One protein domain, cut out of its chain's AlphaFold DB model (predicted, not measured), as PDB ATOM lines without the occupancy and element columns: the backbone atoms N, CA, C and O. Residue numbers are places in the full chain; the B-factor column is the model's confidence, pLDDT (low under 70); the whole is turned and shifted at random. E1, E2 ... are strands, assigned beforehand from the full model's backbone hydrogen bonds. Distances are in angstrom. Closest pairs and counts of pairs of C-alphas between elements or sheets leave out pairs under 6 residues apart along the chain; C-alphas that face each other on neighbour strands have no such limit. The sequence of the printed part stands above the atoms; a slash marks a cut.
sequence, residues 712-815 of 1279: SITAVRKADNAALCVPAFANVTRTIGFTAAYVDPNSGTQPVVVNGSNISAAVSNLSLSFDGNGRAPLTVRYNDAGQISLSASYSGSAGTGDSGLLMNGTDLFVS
ATOM      1  N   SER A 712     139.576  -0.479  33.324       96.50
ATOM      2  CA  SER A 712     138.941   0.416  32.357       96.50
ATOM      3  C   SER A 712     139.440   1.851  32.436       96.50
ATOM      4  O   SER A 712     140.049   2.272  33.415       96.50
ATOM      5  N   ILE A 713     139.156   2.605  31.377       97.75
ATOM      6  CA  ILE A 713     139.356   4.048  31.321       97.75
ATOM      7  C   ILE A 713     138.045   4.725  30.922       97.75
ATOM      8  O   ILE A 713     137.405   4.321  29.952       97.75
ATOM      9  N   THR A 714     137.642   5.758  31.657       97.44
ATOM     10  CA  THR A 714     136.419   6.528  31.382       97.44
ATOM     11  C   THR A 714     136.739   8.013  31.267       97.44
ATOM     12  O   THR A 714     137.457   8.565  32.098       97.44
ATOM     13  N   ALA A 715     136.212   8.682  30.244       96.50
ATOM     14  CA  ALA A 715     136.372  10.119  30.041       96.50
ATOM     15  C   ALA A 715     135.334  10.898  30.874       96.50
ATOM     16  O   ALA A 715     134.133  10.826  30.602       96.50
ATOM     17  N   VAL A 716     135.784  11.638  31.891       95.25
ATOM     18  CA  VAL A 716     134.917  12.229  32.928       95.25
ATOM     19  C   VAL A 716     135.348  13.638  33.347       95.25
ATOM     20  O   VAL A 716     136.400  14.138  32.951       95.25
ATOM     21  N   ARG A 717     134.553  14.293  34.197       93.19
ATOM     22  CA  ARG A 717     134.976  15.474  34.960       93.19
ATOM     23  C   ARG A 717     136.050  15.086  35.974       93.19
ATOM     24  O   ARG A 717     135.819  14.229  36.818       93.19
ATOM     25  N   LYS A 718     137.189  15.777  35.944       90.62
ATOM     26  CA  LYS A 718     138.378  15.413  36.730       90.62
ATOM     27  C   LYS A 718     138.196  15.537  38.248       90.62
ATOM     28  O   LYS A 718     138.835  14.813  38.997       90.62
ATOM     29  N   ALA A 719     137.370  16.478  38.703       86.12
ATOM     30  CA  ALA A 719     137.260  16.803  40.127       86.12
ATOM     31  C   ALA A 719     136.556  15.719  40.962       86.12
ATOM     32  O   ALA A 719     136.859  15.576  42.141       86.12
ATOM     33  N   ASP A 720     135.595  15.000  40.377       85.69
ATOM     34  CA  ASP A 720     134.695  14.103  41.117       85.69
ATOM     35  C   ASP A 720     134.152  12.922  40.293       85.69
ATOM     36  O   ASP A 720     133.321  12.162  40.787       85.69
ATOM     37  N   ASN A 721     134.576  12.775  39.035       89.69
ATOM     38  CA  ASN A 721     134.164  11.714  38.113       89.69
ATOM     39  C   ASN A 721     132.655  11.647  37.797       89.69
ATOM     40  O   ASN A 721     132.209  10.704  37.146       89.69
ATOM     41  N   ALA A 722     131.850  12.632  38.210       79.81
ATOM     42  CA  ALA A 722     130.389  12.503  38.193       79.81
ATOM     43  C   ALA A 722     129.725  12.847  36.845       79.81
ATOM     44  O   ALA A 722     128.564  12.501  36.629       79.81
ATOM     45  N   ALA A 723     130.427  13.533  35.934       88.19
ATOM     46  CA  ALA A 723     129.908  13.887  34.610       88.19
ATOM     47  C   ALA A 723     130.768  13.282  33.495       88.19
ATOM     48  O   ALA A 723     131.991  13.394  33.531       88.19
ATOM     49  N   LEU A 724     130.122  12.675  32.498       92.00
ATOM     50  CA  LEU A 724     130.783  11.998  31.381       92.00
ATOM     51  C   LEU A 724     131.098  12.967  30.235       92.00
ATOM     52  O   LEU A 724     130.311  13.864  29.917       92.00
ATOM     53  N   CYS A 725     132.200  12.719  29.531       91.88
ATOM     54  CA  CYS A 725     132.571  13.407  28.292       91.88
ATOM     55  C   CYS A 725     131.760  12.931  27.074       91.88
ATOM     56  O   CYS A 725     132.301  12.657  26.005       91.88
ATOM     57  N   VAL A 726     130.443  12.816  27.237       89.62
ATOM     58  CA  VAL A 726     129.487  12.467  26.182       89.62
ATOM     59  C   VAL A 726     128.797  13.754  25.710       89.62
ATOM     60  O   VAL A 726     128.317  14.523  26.546       89.62
ATOM     61  N   PRO A 727     128.722  14.015  24.388       86.31
ATOM     62  CA  PRO A 727     128.950  13.069  23.289       86.31
ATOM     63  C   PRO A 727     130.392  12.968  22.762       86.31
ATOM     64  O   PRO A 727     130.629  12.152  21.878       86.31
ATOM     65  N   ALA A 728     131.354  13.760  23.243       88.50
ATOM     66  CA  ALA A 728     132.668  13.880  22.592       88.50
ATOM     67  C   ALA A 728     133.507  12.585  22.553       88.50
ATOM     68  O   ALA A 728     134.279  12.375  21.614       88.50
ATOM     69  N   PHE A 729     133.338  11.722  23.557       93.56
ATOM     70  CA  PHE A 729     133.972  10.408  23.677       93.56
ATOM     71  C   PHE A 729     132.995   9.243  23.446       93.56
ATOM     72  O   PHE A 729     133.373   8.093  23.634       93.56
ATOM     73  N   ALA A 730     131.758   9.501  23.010       93.44
ATOM     74  CA  ALA A 730     130.783   8.439  22.775       93.44
ATOM     75  C   ALA A 730     130.993   7.755  21.415       93.44
ATOM     76  O   ALA A 730     130.913   8.419  20.382       93.44
ATOM     77  N   ASN A 731     131.174   6.430  21.404       93.69
ATOM     78  CA  ASN A 731     131.311   5.607  20.190       93.69
ATOM     79  C   ASN A 731     132.449   6.063  19.257       93.69
ATOM     80  O   ASN A 731     132.301   6.079  18.032       93.69
ATOM     81  N   VAL A 732     133.586   6.463  19.830       93.75
ATOM     82  CA  VAL A 732     134.752   6.942  19.076       93.75
ATOM     83  C   VAL A 732     136.021   6.209  19.481       93.75
ATOM     84  O   VAL A 732     136.186   5.792  20.625       93.75
ATOM     85  N   THR A 733     136.966   6.120  18.550       94.56
ATOM     86  CA  THR A 733     138.329   5.681  18.855       94.56
ATOM     87  C   THR A 733     139.216   6.896  19.131       94.56
ATOM     88  O   THR A 733     139.163   7.897  18.405       94.56
ATOM     89  N   ARG A 734     140.028   6.826  20.191       94.69
ATOM     90  CA  ARG A 734     141.016   7.851  20.561       94.69
ATOM     91  C   ARG A 734     142.357   7.202  20.869       94.69
ATOM     92  O   ARG A 734     142.410   6.120  21.446       94.69
ATOM     93  N   THR A 735     143.438   7.874  20.489       95.88
ATOM     94  CA  THR A 735     144.800   7.454  20.828       95.88
ATOM     95  C   THR A 735     145.188   8.060  22.169       95.88
ATOM     96  O   THR A 735     145.288   9.278  22.289       95.88
ATOM     97  N   ILE A 736     145.377   7.210  23.172       97.56
ATOM     98  CA  ILE A 736     145.679   7.585  24.552       97.56
ATOM     99  C   ILE A 736     147.132   7.218  24.853       97.56
ATOM    100  O   ILE A 736     147.552   6.086  24.613       97.56
ATOM    101  N   GLY A 737     147.902   8.176  25.360       97.69
ATOM    102  CA  GLY A 737     149.280   7.965  25.788       97.69
ATOM    103  C   GLY A 737     149.325   7.439  27.216       97.69
ATOM    104  O   GLY A 737     148.845   8.112  28.125       97.69
ATOM    105  N   PHE A 738     149.919   6.268  27.418       98.31
ATOM    106  CA  PHE A 738     150.094   5.646  28.726       98.31
ATOM    107  C   PHE A 738     151.546   5.713  29.201       98.31
ATOM    108  O   PHE A 738     152.474   5.538  28.409       98.31
ATOM    109  N   THR A 739     151.730   5.900  30.505       98.25
ATOM    110  CA  THR A 739     153.005   5.719  31.213       98.25
ATOM    111  C   THR A 739     152.783   4.925  32.492       98.25
ATOM    112  O   THR A 739     151.691   4.931  33.059       98.25
ATOM    113  N   ALA A 740     153.819   4.231  32.953       97.50
ATOM    114  CA  ALA A 740     153.812   3.485  34.200       97.50
ATOM    115  C   ALA A 740     155.058   3.811  35.030       97.50
ATOM    116  O   ALA A 740     156.153   3.970  34.482       97.50
ATOM    117  N   ALA A 741     154.892   3.893  36.347       96.75
ATOM    118  CA  ALA A 741     155.968   4.160  37.294       96.75
ATOM    119  C   ALA A 741     155.863   3.251  38.523       96.75
ATOM    120  O   ALA A 741     154.766   2.962  39.003       96.75
ATOM    121  N   TYR A 742     157.012   2.827  39.044       96.81
ATOM    122  CA  TYR A 742     157.091   2.044  40.276       96.81
ATOM    123  C   TYR A 742     156.881   2.952  41.492       96.81
ATOM    124  O   TYR A 742     157.514   4.006  41.582       96.81
ATOM    125  N   VAL A 743     156.008   2.550  42.418       96.88
ATOM    126  CA  VAL A 743     155.680   3.329  43.624       96.88
ATOM    127  C   VAL A 743     156.273   2.667  44.862       96.88
ATOM    128  O   VAL A 743     157.100   3.279  45.539       96.88
ATOM    129  N   ASP A 744     155.918   1.407  45.121       95.19
ATOM    130  CA  ASP A 744     156.507   0.609  46.200       95.19
ATOM    131  C   ASP A 744     156.715  -0.850  45.755       95.19
ATOM    132  O   ASP A 744     155.738  -1.584  45.602       95.19
ATOM    133  N   PRO A 745     157.965  -1.296  45.547       95.25
ATOM    134  CA  PRO A 745     159.202  -0.514  45.626       95.25
ATOM    135  C   PRO A 745     159.270   0.590  44.561       95.25
ATOM    136  O   PRO A 745     158.690   0.463  43.492       95.25
ATOM    137  N   ASN A 746     160.041   1.653  44.804       93.75
ATOM    138  CA  ASN A 746     160.205   2.775  43.861       93.75
ATOM    139  C   ASN A 746     161.158   2.473  42.680       93.75
ATOM    140  O   ASN A 746     161.662   3.380  42.017       93.75
ATOM    141  N   SER A 747     161.434   1.194  42.426       90.56
ATOM    142  CA  SER A 747     162.359   0.702  41.406       90.56
ATOM    143  C   SER A 747     161.882  -0.643  40.864       90.56
ATOM    144  O   SER A 747     161.265  -1.408  41.599       90.56
ATOM    145  N   GLY A 748     162.219  -0.969  39.619       90.69
ATOM    146  CA  GLY A 748     161.869  -2.241  38.987       90.69
ATOM    147  C   GLY A 748     162.373  -2.324  37.550       90.69
ATOM    148  O   GLY A 748     162.891  -1.347  37.003       90.69
ATOM    149  N   THR A 749     162.219  -3.491  36.924       91.38
ATOM    150  CA  THR A 749     162.655  -3.725  35.533       91.38
ATOM    151  C   THR A 749     161.542  -4.192  34.597       91.38
ATOM    152  O   THR A 749     161.703  -4.102  33.380       91.38
ATOM    153  N   GLN A 750     160.415  -4.668  35.133       95.31
ATOM    154  CA  GLN A 750     159.303  -5.177  34.332       95.31
ATOM    155  C   GLN A 750     158.353  -4.047  33.908       95.31
ATOM    156  O   GLN A 750     157.973  -3.237  34.749       95.31
ATOM    157  N   PRO A 751     157.923  -3.978  32.637       96.25
ATOM    158  CA  PRO A 751     156.877  -3.048  32.222       96.25
ATOM    159  C   PRO A 751     155.490  -3.527  32.680       96.25
ATOM    160  O   PRO A 751     155.254  -4.725  32.855       96.25
ATOM    161  N   VAL A 752     154.541  -2.596  32.793       97.44
ATOM    162  CA  VAL A 752     153.109  -2.936  32.831       97.44
ATOM    163  C   VAL A 752     152.663  -3.233  31.410       97.44
ATOM    164  O   VAL A 752     152.980  -2.480  30.501       97.44
ATOM    165  N   VAL A 753     151.918  -4.303  31.185       97.31
ATOM    166  CA  VAL A 753     151.384  -4.637  29.866       97.31
ATOM    167  C   VAL A 753     149.920  -4.231  29.809       97.31
ATOM    168  O   VAL A 753     149.102  -4.818  30.511       97.31
ATOM    169  N   VAL A 754     149.589  -3.247  28.972       97.31
ATOM    170  CA  VAL A 754     148.216  -2.755  28.763       97.31
ATOM    171  C   VAL A 754     147.787  -3.081  27.337       97.31
ATOM    172  O   VAL A 754     148.452  -2.672  26.386       97.31
ATOM    173  N   ASN A 755     146.704  -3.848  27.169       95.31
ATOM    174  CA  ASN A 755     146.212  -4.312  25.861       95.31
ATOM    175  C   ASN A 755     147.321  -4.912  24.972       95.31
ATOM    176  O   ASN A 755     147.393  -4.663  23.770       95.31
ATOM    177  N   GLY A 756     148.228  -5.678  25.589       93.75
ATOM    178  CA  GLY A 756     149.353  -6.334  24.916       93.75
ATOM    179  C   GLY A 756     150.590  -5.459  24.672       93.75
ATOM    180  O   GLY A 756     151.600  -5.985  24.211       93.75
ATOM    181  N   SER A 757     150.562  -4.164  25.003       96.25
ATOM    182  CA  SER A 757     151.707  -3.256  24.829       96.25
ATOM    183  C   SER A 757     152.446  -2.997  26.137       96.25
ATOM    184  O   SER A 757     151.820  -2.772  27.169       96.25
ATOM    185  N   ASN A 758     153.780  -2.985  26.086       96.75
ATOM    186  CA  ASN A 758     154.627  -2.683  27.240       96.75
ATOM    187  C   ASN A 758     154.620  -1.178  27.541       96.75
ATOM    188  O   ASN A 758     155.077  -0.375  26.731       96.75
ATOM    189  N   ILE A 759     154.157  -0.817  28.730       97.69
ATOM    190  CA  ILE A 759     154.077   0.536  29.269       97.69
ATOM    191  C   ILE A 759     155.139   0.693  30.360       97.69
ATOM    192  O   ILE A 759     155.248  -0.117  31.283       97.69
ATOM    193  N   SER A 760     155.938   1.749  30.242       94.44
ATOM    194  CA  SER A 760     157.013   2.103  31.175       94.44
ATOM    195  C   SER A 760     157.018   3.622  31.395       94.44
ATOM    196  O   SER A 760     156.005   4.277  31.152       94.44
ATOM    197  N   ALA A 761     158.136   4.209  31.827       92.75
ATOM    198  CA  ALA A 761     158.228   5.654  32.045       92.75
ATOM    199  C   ALA A 761     158.037   6.486  30.757       92.75
ATOM    200  O   ALA A 761     157.590   7.629  30.824       92.75
ATOM    201  N   ALA A 762     158.369   5.929  29.585       92.81
ATOM    202  CA  ALA A 762     158.162   6.592  28.299       92.81
ATOM    203  C   ALA A 762     156.718   6.420  27.798       92.81
ATOM    204  O   ALA A 762     156.149   5.329  27.879       92.81
ATOM    205  N   VAL A 763     156.153   7.494  27.233       95.56
ATOM    206  CA  VAL A 763     154.773   7.505  26.720       95.56
ATOM    207  C   VAL A 763     154.616   6.485  25.597       95.56
ATOM    208  O   VAL A 763     155.321   6.537  24.590       95.56
ATOM    209  N   SER A 764     153.647   5.591  25.762       97.19
ATOM    210  CA  SER A 764     153.253   4.590  24.772       97.19
ATOM    211  C   SER A 764     151.807   4.830  24.349       97.19
ATOM    212  O   SER A 764     150.907   4.871  25.182       97.19
ATOM    213  N   ASN A 765     151.582   5.016  23.051       96.50
ATOM    214  CA  ASN A 765     150.276   5.392  22.516       96.50
ATOM    215  C   ASN A 765     149.440   4.158  22.161       96.50
ATOM    216  O   ASN A 765     149.861   3.337  21.348       96.50
ATOM    217  N   LEU A 766     148.235   4.071  22.723       97.19
ATOM    218  CA  LEU A 766     147.269   3.004  22.476       97.19
ATOM    219  C   LEU A 766     145.979   3.567  21.885       97.19
ATOM    220  O   LEU A 766     145.402   4.512  22.416       97.19
ATOM    221  N   SER A 767     145.494   2.965  20.801       96.31
ATOM    222  CA  SER A 767     144.177   3.287  20.246       96.31
ATOM    223  C   SER A 767     143.094   2.544  21.019       96.31
ATOM    224  O   SER A 767     143.048   1.316  20.992       96.31
ATOM    225  N   LEU A 768     142.219   3.289  21.691       96.94
ATOM    226  CA  LEU A 768     141.123   2.757  22.493       96.94
ATOM    227  C   LEU A 768     139.780   3.129  21.875       96.94
ATOM    228  O   LEU A 768     139.563   4.286  21.511       96.94
ATOM    229  N   SER A 769     138.879   2.156  21.781       96.31
ATOM    230  CA  SER A 769     137.498   2.364  21.345       96.31
ATOM    231  C   SER A 769     136.605   2.593  22.560       96.31
ATOM    232  O   SER A 769     136.410   1.686  23.368       96.31
ATOM    233  N   PHE A 770     136.088   3.810  22.683       97.00
ATOM    234  CA  PHE A 770     135.162   4.207  23.732       97.00
ATOM    235  C   PHE A 770     133.720   3.899  23.321       97.00
ATOM    236  O   PHE A 770     133.322   4.142  22.179       97.00
ATOM    237  N   ASP A 771     132.938   3.370  24.256       95.50
ATOM    238  CA  ASP A 771     131.521   3.058  24.078       95.50
ATOM    239  C   ASP A 771     130.627   4.314  24.146       95.50
ATOM    240  O   ASP A 771     131.104   5.449  24.219       95.50
ATOM    241  N   GLY A 772     129.303   4.133  24.121       92.56
ATOM    242  CA  GLY A 772     128.334   5.234  24.199       92.56
ATOM    243  C   GLY A 772     128.384   6.055  25.496       92.56
ATOM    244  O   GLY A 772     127.856   7.165  25.521       92.56
ATOM    245  N   ASN A 773     129.038   5.547  26.545       92.69
ATOM    246  CA  ASN A 773     129.223   6.217  27.831       92.69
ATOM    247  C   ASN A 773     130.621   6.842  27.970       92.69
ATOM    248  O   ASN A 773     130.953   7.371  29.029       92.69
ATOM    249  N   GLY A 774     131.453   6.792  26.925       94.19
ATOM    250  CA  GLY A 774     132.826   7.276  27.011       94.19
ATOM    251  C   GLY A 774     133.707   6.400  27.902       94.19
ATOM    252  O   GLY A 774     134.652   6.921  28.500       94.19
ATOM    253  N   ARG A 775     133.429   5.089  27.983       96.38
ATOM    254  CA  ARG A 775     134.257   4.083  28.667       96.38
ATOM    255  C   ARG A 775     134.929   3.152  27.656       96.38
ATOM    256  O   ARG A 775     134.305   2.738  26.684       96.38
ATOM    257  N   ALA A 776     136.190   2.799  27.892       97.19
ATOM    258  CA  ALA A 776     136.912   1.782  27.132       97.19
ATOM    259  C   ALA A 776     137.496   0.716  28.084       97.19
ATOM    260  O   ALA A 776     138.099   1.077  29.103       97.19
ATOM    261  N   PRO A 777     137.327  -0.587  27.794       96.12
ATOM    262  CA  PRO A 777     137.918  -1.652  28.596       96.12
ATOM    263  C   PRO A 777     139.433  -1.746  28.371       96.12
ATOM    264  O   PRO A 777     139.937  -1.523  27.265       96.12
ATOM    265  N   LEU A 778     140.152  -2.120  29.425       96.56
ATOM    266  CA  LEU A 778     141.582  -2.396  29.420       96.56
ATOM    267  C   LEU A 778     141.829  -3.822  29.920       96.56
ATOM    268  O   LEU A 778     141.151  -4.322  30.814       96.56
ATOM    269  N   THR A 779     142.846  -4.459  29.358       96.12
ATOM    270  CA  THR A 779     143.470  -5.659  29.918       96.12
ATOM    271  C   THR A 779     144.834  -5.262  30.451       96.12
ATOM    272  O   THR A 779     145.613  -4.626  29.735       96.12
ATOM    273  N   VAL A 780     145.112  -5.590  31.712       97.50
ATOM    274  CA  VAL A 780     146.352  -5.189  32.388       97.50
ATOM    275  C   VAL A 780     147.043  -6.418  32.963       97.50
ATOM    276  O   VAL A 780     146.400  -7.294  33.539       97.50
ATOM    277  N   ARG A 781     148.360  -6.503  32.783       96.75
ATOM    278  CA  ARG A 781     149.215  -7.538  33.370       96.75
ATOM    279  C   ARG A 781     150.521  -6.916  33.836       96.75
ATOM    280  O   ARG A 781     151.127  -6.140  33.103       96.75
ATOM    281  N   TYR A 782     151.001  -7.318  35.002       97.50
ATOM    282  CA  TYR A 782     152.320  -6.936  35.493       97.50
ATOM    283  C   TYR A 782     153.074  -8.179  35.968       97.50
ATOM    284  O   TYR A 782     152.549  -8.968  36.745       97.50
ATOM    285  N   ASN A 783     154.288  -8.396  35.457       96.69
ATOM    286  CA  ASN A 783     155.075  -9.620  35.682       96.69
ATOM    287  C   ASN A 783     155.993  -9.546  36.908       96.69
ATOM    288  O   ASN A 783     156.996 -10.250  36.982       96.69
ATOM    289  N   ASP A 784     155.672  -8.678  37.856       97.31
ATOM    290  CA  ASP A 784     156.401  -8.540  39.109       97.31
ATOM    291  C   ASP A 784     155.414  -8.180  40.230       97.31
ATOM    292  O   ASP A 784     154.205  -8.087  39.998       97.31
ATOM    293  N   ALA A 785     155.912  -7.991  41.445       97.06
ATOM    294  CA  ALA A 785     155.121  -7.551  42.585       97.06
ATOM    295  C   ALA A 785     155.405  -6.086  42.948       97.06
ATOM    296  O   ALA A 785     156.478  -5.561  42.663       97.06
ATOM    297  N   GLY A 786     154.448  -5.426  43.589       97.00
ATOM    298  CA  GLY A 786     154.565  -4.052  44.070       97.00
ATOM    299  C   GLY A 786     153.354  -3.195  43.721       97.00
ATOM    300  O   GLY A 786     152.454  -3.615  42.990       97.00
ATOM    301  N   GLN A 787     153.345  -1.975  44.247       97.94
ATOM    302  CA  GLN A 787     152.402  -0.929  43.879       97.94
ATOM    303  C   GLN A 787     152.934  -0.150  42.680       97.94
ATOM    304  O   GLN A 787     154.075   0.331  42.676       97.94
ATOM    305  N   ILE A 788     152.086  -0.007  41.668       97.50
ATOM    306  CA  ILE A 788     152.403   0.623  40.394       97.50
ATOM    307  C   ILE A 788     151.424   1.761  40.139       97.50
ATOM    308  O   ILE A 788     150.227   1.627  40.382       97.50
ATOM    309  N   SER A 789     151.935   2.872  39.613       97.38
ATOM    310  CA  SER A 789     151.106   3.938  39.062       97.38
ATOM    311  C   SER A 789     150.988   3.777  37.557       97.38
ATOM    312  O   SER A 789     152.006   3.718  36.867       97.38
ATOM    313  N   LEU A 790     149.756   3.741  37.051       98.06
ATOM    314  CA  LEU A 790     149.452   3.818  35.626       98.06
ATOM    315  C   LEU A 790     148.819   5.176  35.338       98.06
ATOM    316  O   LEU A 790     147.818   5.541  35.946       98.06
ATOM    317  N   SER A 791     149.397   5.927  34.406       98.00
ATOM    318  CA  SER A 791     148.880   7.226  33.976       98.00
ATOM    319  C   SER A 791     148.461   7.183  32.513       98.00
ATOM    320  O   SER A 791     149.133   6.575  31.684       98.00
ATOM    321  N   ALA A 792     147.361   7.858  32.198       97.81
ATOM    322  CA  ALA A 792     146.831   8.075  30.862       97.81
ATOM    323  C   ALA A 792     146.804   9.573  30.551       97.81
ATOM    324  O   ALA A 792     146.464  10.398  31.400       97.81
ATOM    325  N   SER A 793     147.121   9.917  29.310       96.94
ATOM    326  CA  SER A 793     147.155  11.284  28.804       96.94
ATOM    327  C   SER A 793     146.571  11.351  27.395       96.94
ATOM    328  O   SER A 793     146.725  10.435  26.587       96.94
ATOM    329  N   TYR A 794     145.881  12.444  27.096       96.81
ATOM    330  CA  TYR A 794     145.316  12.727  25.783       96.81
ATOM    331  C   TYR A 794     145.474  14.204  25.454       96.81
ATOM    332  O   TYR A 794     145.191  15.071  26.284       96.81
ATOM    333  N   SER A 795     145.892  14.463  24.216       94.31
ATOM    334  CA  SER A 795     145.941  15.793  23.622       94.31
ATOM    335  C   SER A 795     145.073  15.802  22.371       94.31
ATOM    336  O   SER A 795     145.397  15.150  21.379       94.31
ATOM    337  N   GLY A 796     143.985  16.565  22.420       90.56
ATOM    338  CA  GLY A 796     143.073  16.763  21.305       90.56
ATOM    339  C   GLY A 796     143.737  17.473  20.127       90.56
ATOM    340  O   GLY A 796     144.701  18.231  20.275       90.56
ATOM    341  N   SER A 797     143.204  17.231  18.934       86.81
ATOM    342  CA  SER A 797     143.751  17.696  17.661       86.81
ATOM    343  C   SER A 797     142.657  18.249  16.748       86.81
ATOM    344  O   SER A 797     141.463  18.046  16.969       86.81
ATOM    345  N   ALA A 798     143.051  18.928  15.668       81.75
ATOM    346  CA  ALA A 798     142.095  19.362  14.649       81.75
ATOM    347  C   ALA A 798     141.365  18.173  13.989       81.75
ATOM    348  O   ALA A 798     140.178  18.282  13.696       81.75
ATOM    349  N   GLY A 799     142.042  17.030  13.806       80.88
ATOM    350  CA  GLY A 799     141.452  15.828  13.201       80.88
ATOM    351  C   GLY A 799     140.395  15.148  14.077       80.88
ATOM    352  O   GLY A 799     139.496  14.494  13.557       80.88
ATOM    353  N   THR A 800     140.471  15.334  15.395       83.50
ATOM    354  CA  THR A 800     139.499  14.823  16.377       83.50
ATOM    355  C   THR A 800     138.425  15.852  16.747       83.50
ATOM    356  O   THR A 800     137.479  15.511  17.453       83.50
ATOM    357  N   GLY A 801     138.521  17.088  16.238       81.06
ATOM    358  CA  GLY A 801     137.536  18.153  16.462       81.06
ATOM    359  C   GLY A 801     137.607  18.822  17.842       81.06
ATOM    360  O   GLY A 801     136.720  19.596  18.188       81.06
ATOM    361  N   ASP A 802     138.653  18.549  18.622       87.75
ATOM    362  CA  ASP A 802     138.810  18.952  20.028       87.75
ATOM    363  C   ASP A 802     140.208  19.534  20.314       87.75
ATOM    364  O   ASP A 802     140.761  19.380  21.401       87.75
ATOM    365  N   SER A 803     140.792  20.219  19.326       88.12
ATOM    366  CA  SER A 803     142.122  20.835  19.417       88.12
ATOM    367  C   SER A 803     142.335  21.612  20.725       88.12
ATOM    368  O   SER A 803     141.528  22.463  21.114       88.12
ATOM    369  N   GLY A 804     143.443  21.315  21.407       88.25
ATOM    370  CA  GLY A 804     143.805  21.930  22.686       88.25
ATOM    371  C   GLY A 804     143.126  21.321  23.918       88.25
ATOM    372  O   GLY A 804     143.399  21.777  25.024       88.25
ATOM    373  N   LEU A 805     142.269  20.303  23.765       93.44
ATOM    374  CA  LEU A 805     141.769  19.516  24.894       93.44
ATOM    375  C   LEU A 805     142.914  18.713  25.508       93.44
ATOM    376  O   LEU A 805     143.546  17.915  24.825       93.44
ATOM    377  N   LEU A 806     143.148  18.896  26.803       94.19
ATOM    378  CA  LEU A 806     144.090  18.091  27.572       94.19
ATOM    379  C   LEU A 806     143.314  17.297  28.612       94.19
ATOM    380  O   LEU A 806     142.547  17.873  29.383       94.19
ATOM    381  N   MET A 807     143.510  15.982  28.625       96.19
ATOM    382  CA  MET A 807     142.902  15.086  29.605       96.19
ATOM    383  C   MET A 807     143.972  14.171  30.172       96.19
ATOM    384  O   MET A 807     144.716  13.546  29.422       96.19
ATOM    385  N   ASN A 808     144.026  14.086  31.496       96.06
ATOM    386  CA  ASN A 808     144.943  13.212  32.214       96.06
ATOM    387  C   ASN A 808     144.160  12.385  33.234       96.06
ATOM    388  O   ASN A 808     143.117  12.830  33.721       96.06
ATOM    389  N   GLY A 809     144.678  11.213  33.565       96.00
ATOM    390  CA  GLY A 809     144.176  10.354  34.629       96.00
ATOM    391  C   GLY A 809     145.289   9.464  35.147       96.00
ATOM    392  O   GLY A 809     146.172   9.087  34.382       96.00
ATOM    393  N   THR A 810     145.247   9.133  36.428       96.50
ATOM    394  CA  THR A 810     146.225   8.252  37.064       96.50
ATOM    395  C   THR A 810     145.496   7.353  38.042       96.50
ATOM    396  O   THR A 810     144.598   7.822  38.737       96.50
ATOM    397  N   ASP A 811     145.909   6.095  38.095       97.06
ATOM    398  CA  ASP A 811     145.459   5.136  39.094       97.06
ATOM    399  C   ASP A 811     146.652   4.397  39.713       97.06
ATOM    400  O   ASP A 811     147.749   4.361  39.136       97.06
ATOM    401  N   LEU A 812     146.442   3.853  40.910       96.81
ATOM    402  CA  LEU A 812     147.396   3.039  41.654       96.81
ATOM    403  C   LEU A 812     146.811   1.645  41.833       96.81
ATOM    404  O   LEU A 812     145.719   1.506  42.364       96.81
ATOM    405  N   PHE A 813     147.575   0.619  41.477       96.94
ATOM    406  CA  PHE A 813     147.175  -0.765  41.718       96.94
ATOM    407  C   PHE A 813     148.335  -1.573  42.289       96.94
ATOM    408  O   PHE A 813     149.512  -1.269  42.065       96.94
ATOM    409  N   VAL A 814     147.996  -2.622  43.031       97.75
ATOM    410  CA  VAL A 814     148.944  -3.576  43.602       97.75
ATOM    411  C   VAL A 814     148.951  -4.849  42.771       97.75
ATOM    412  O   VAL A 814     147.919  -5.470  42.525       97.75
ATOM    413  N   SER A 815     150.145  -5.270  42.370       97.69
ATOM    414  CA  SER A 815     150.396  -6.621  41.885       97.69
ATOM    415  C   SER A 815     151.069  -7.418  42.991       97.69
ATOM    416  O   SER A 815     152.095  -6.998  43.526       97.69
TER     417      SER A 815
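This is residues 712 to 815 of the 1279 residues of the protein "MSHA biogenesis protein MshQ" of Pseudomonas sp. WS 5011 (UniProt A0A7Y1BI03). Two strongly twisted sheets of four strands curve round a common axis into a small, nearly closed barrel: on one side E4 meets E2 and E5 meets E6 near one end, and on the other side E1 comes near E8 without pairing with it. E2 bends, and E5 pairs along its first part. The printed part has 104 residues, no named helix and eight strands, E1 to E8 in order; the sheets, E1 - E6 - E3 - E4 and E5 - E2 - E7 - E8, are antiparallel throughout, and the class is all strand. It is compact, with a radius of gyration of the C-alphas of 14.2 A and spans of 39 by 27 by 22 A.

E1, residues 712 to 717, begins at C-alpha 712 (138.941, 0.416, 32.357). E2, residues 732 to 744, measures 35.3 A and bends by 55 degrees at residue 735. E3 is residues 752 to 754, E4 757 to 759, E5 764 to 770, and E6 775 to 782, 22.2 A long. E7, residues 786 to 795, measures 29.8 A; E8, residues 806 to 815, measures 29.2 A and ends at C-alpha 815 (150.396, -6.621, 41.885).

E6 has staggered pairing: residues 775 to 777 with E1, N 776 to O 713 at 2.8 A, and 780 to 782 with E3, N 753 to O 781 at 2.8 A. E3 and E4 form a hairpin, N 759 to O 752 at 2.7 A. In the other sheet, E2 pairs with E5, N 736 to O 766 at 2.8 A, and with E7, N 739 to O 791 at 2.9 A. E7 and E8 form a hairpin, N 786 to O 815 at 2.8 A. Between the sheets, the closest C-alphas of E5 and E6 are Phe 770 and Ala 776, 4.5 A, and of E2 and E4 Thr 739 and Ile 759, 5.6 A. E2 and E6 are apart.

The farthest C-alphas, Ala 785 and Ala 798, are 40.9 A apart. The printed part has no cut. The link E1 to E2, residues 718 to 731, is long. No printed residue is under 70 in pLDDT.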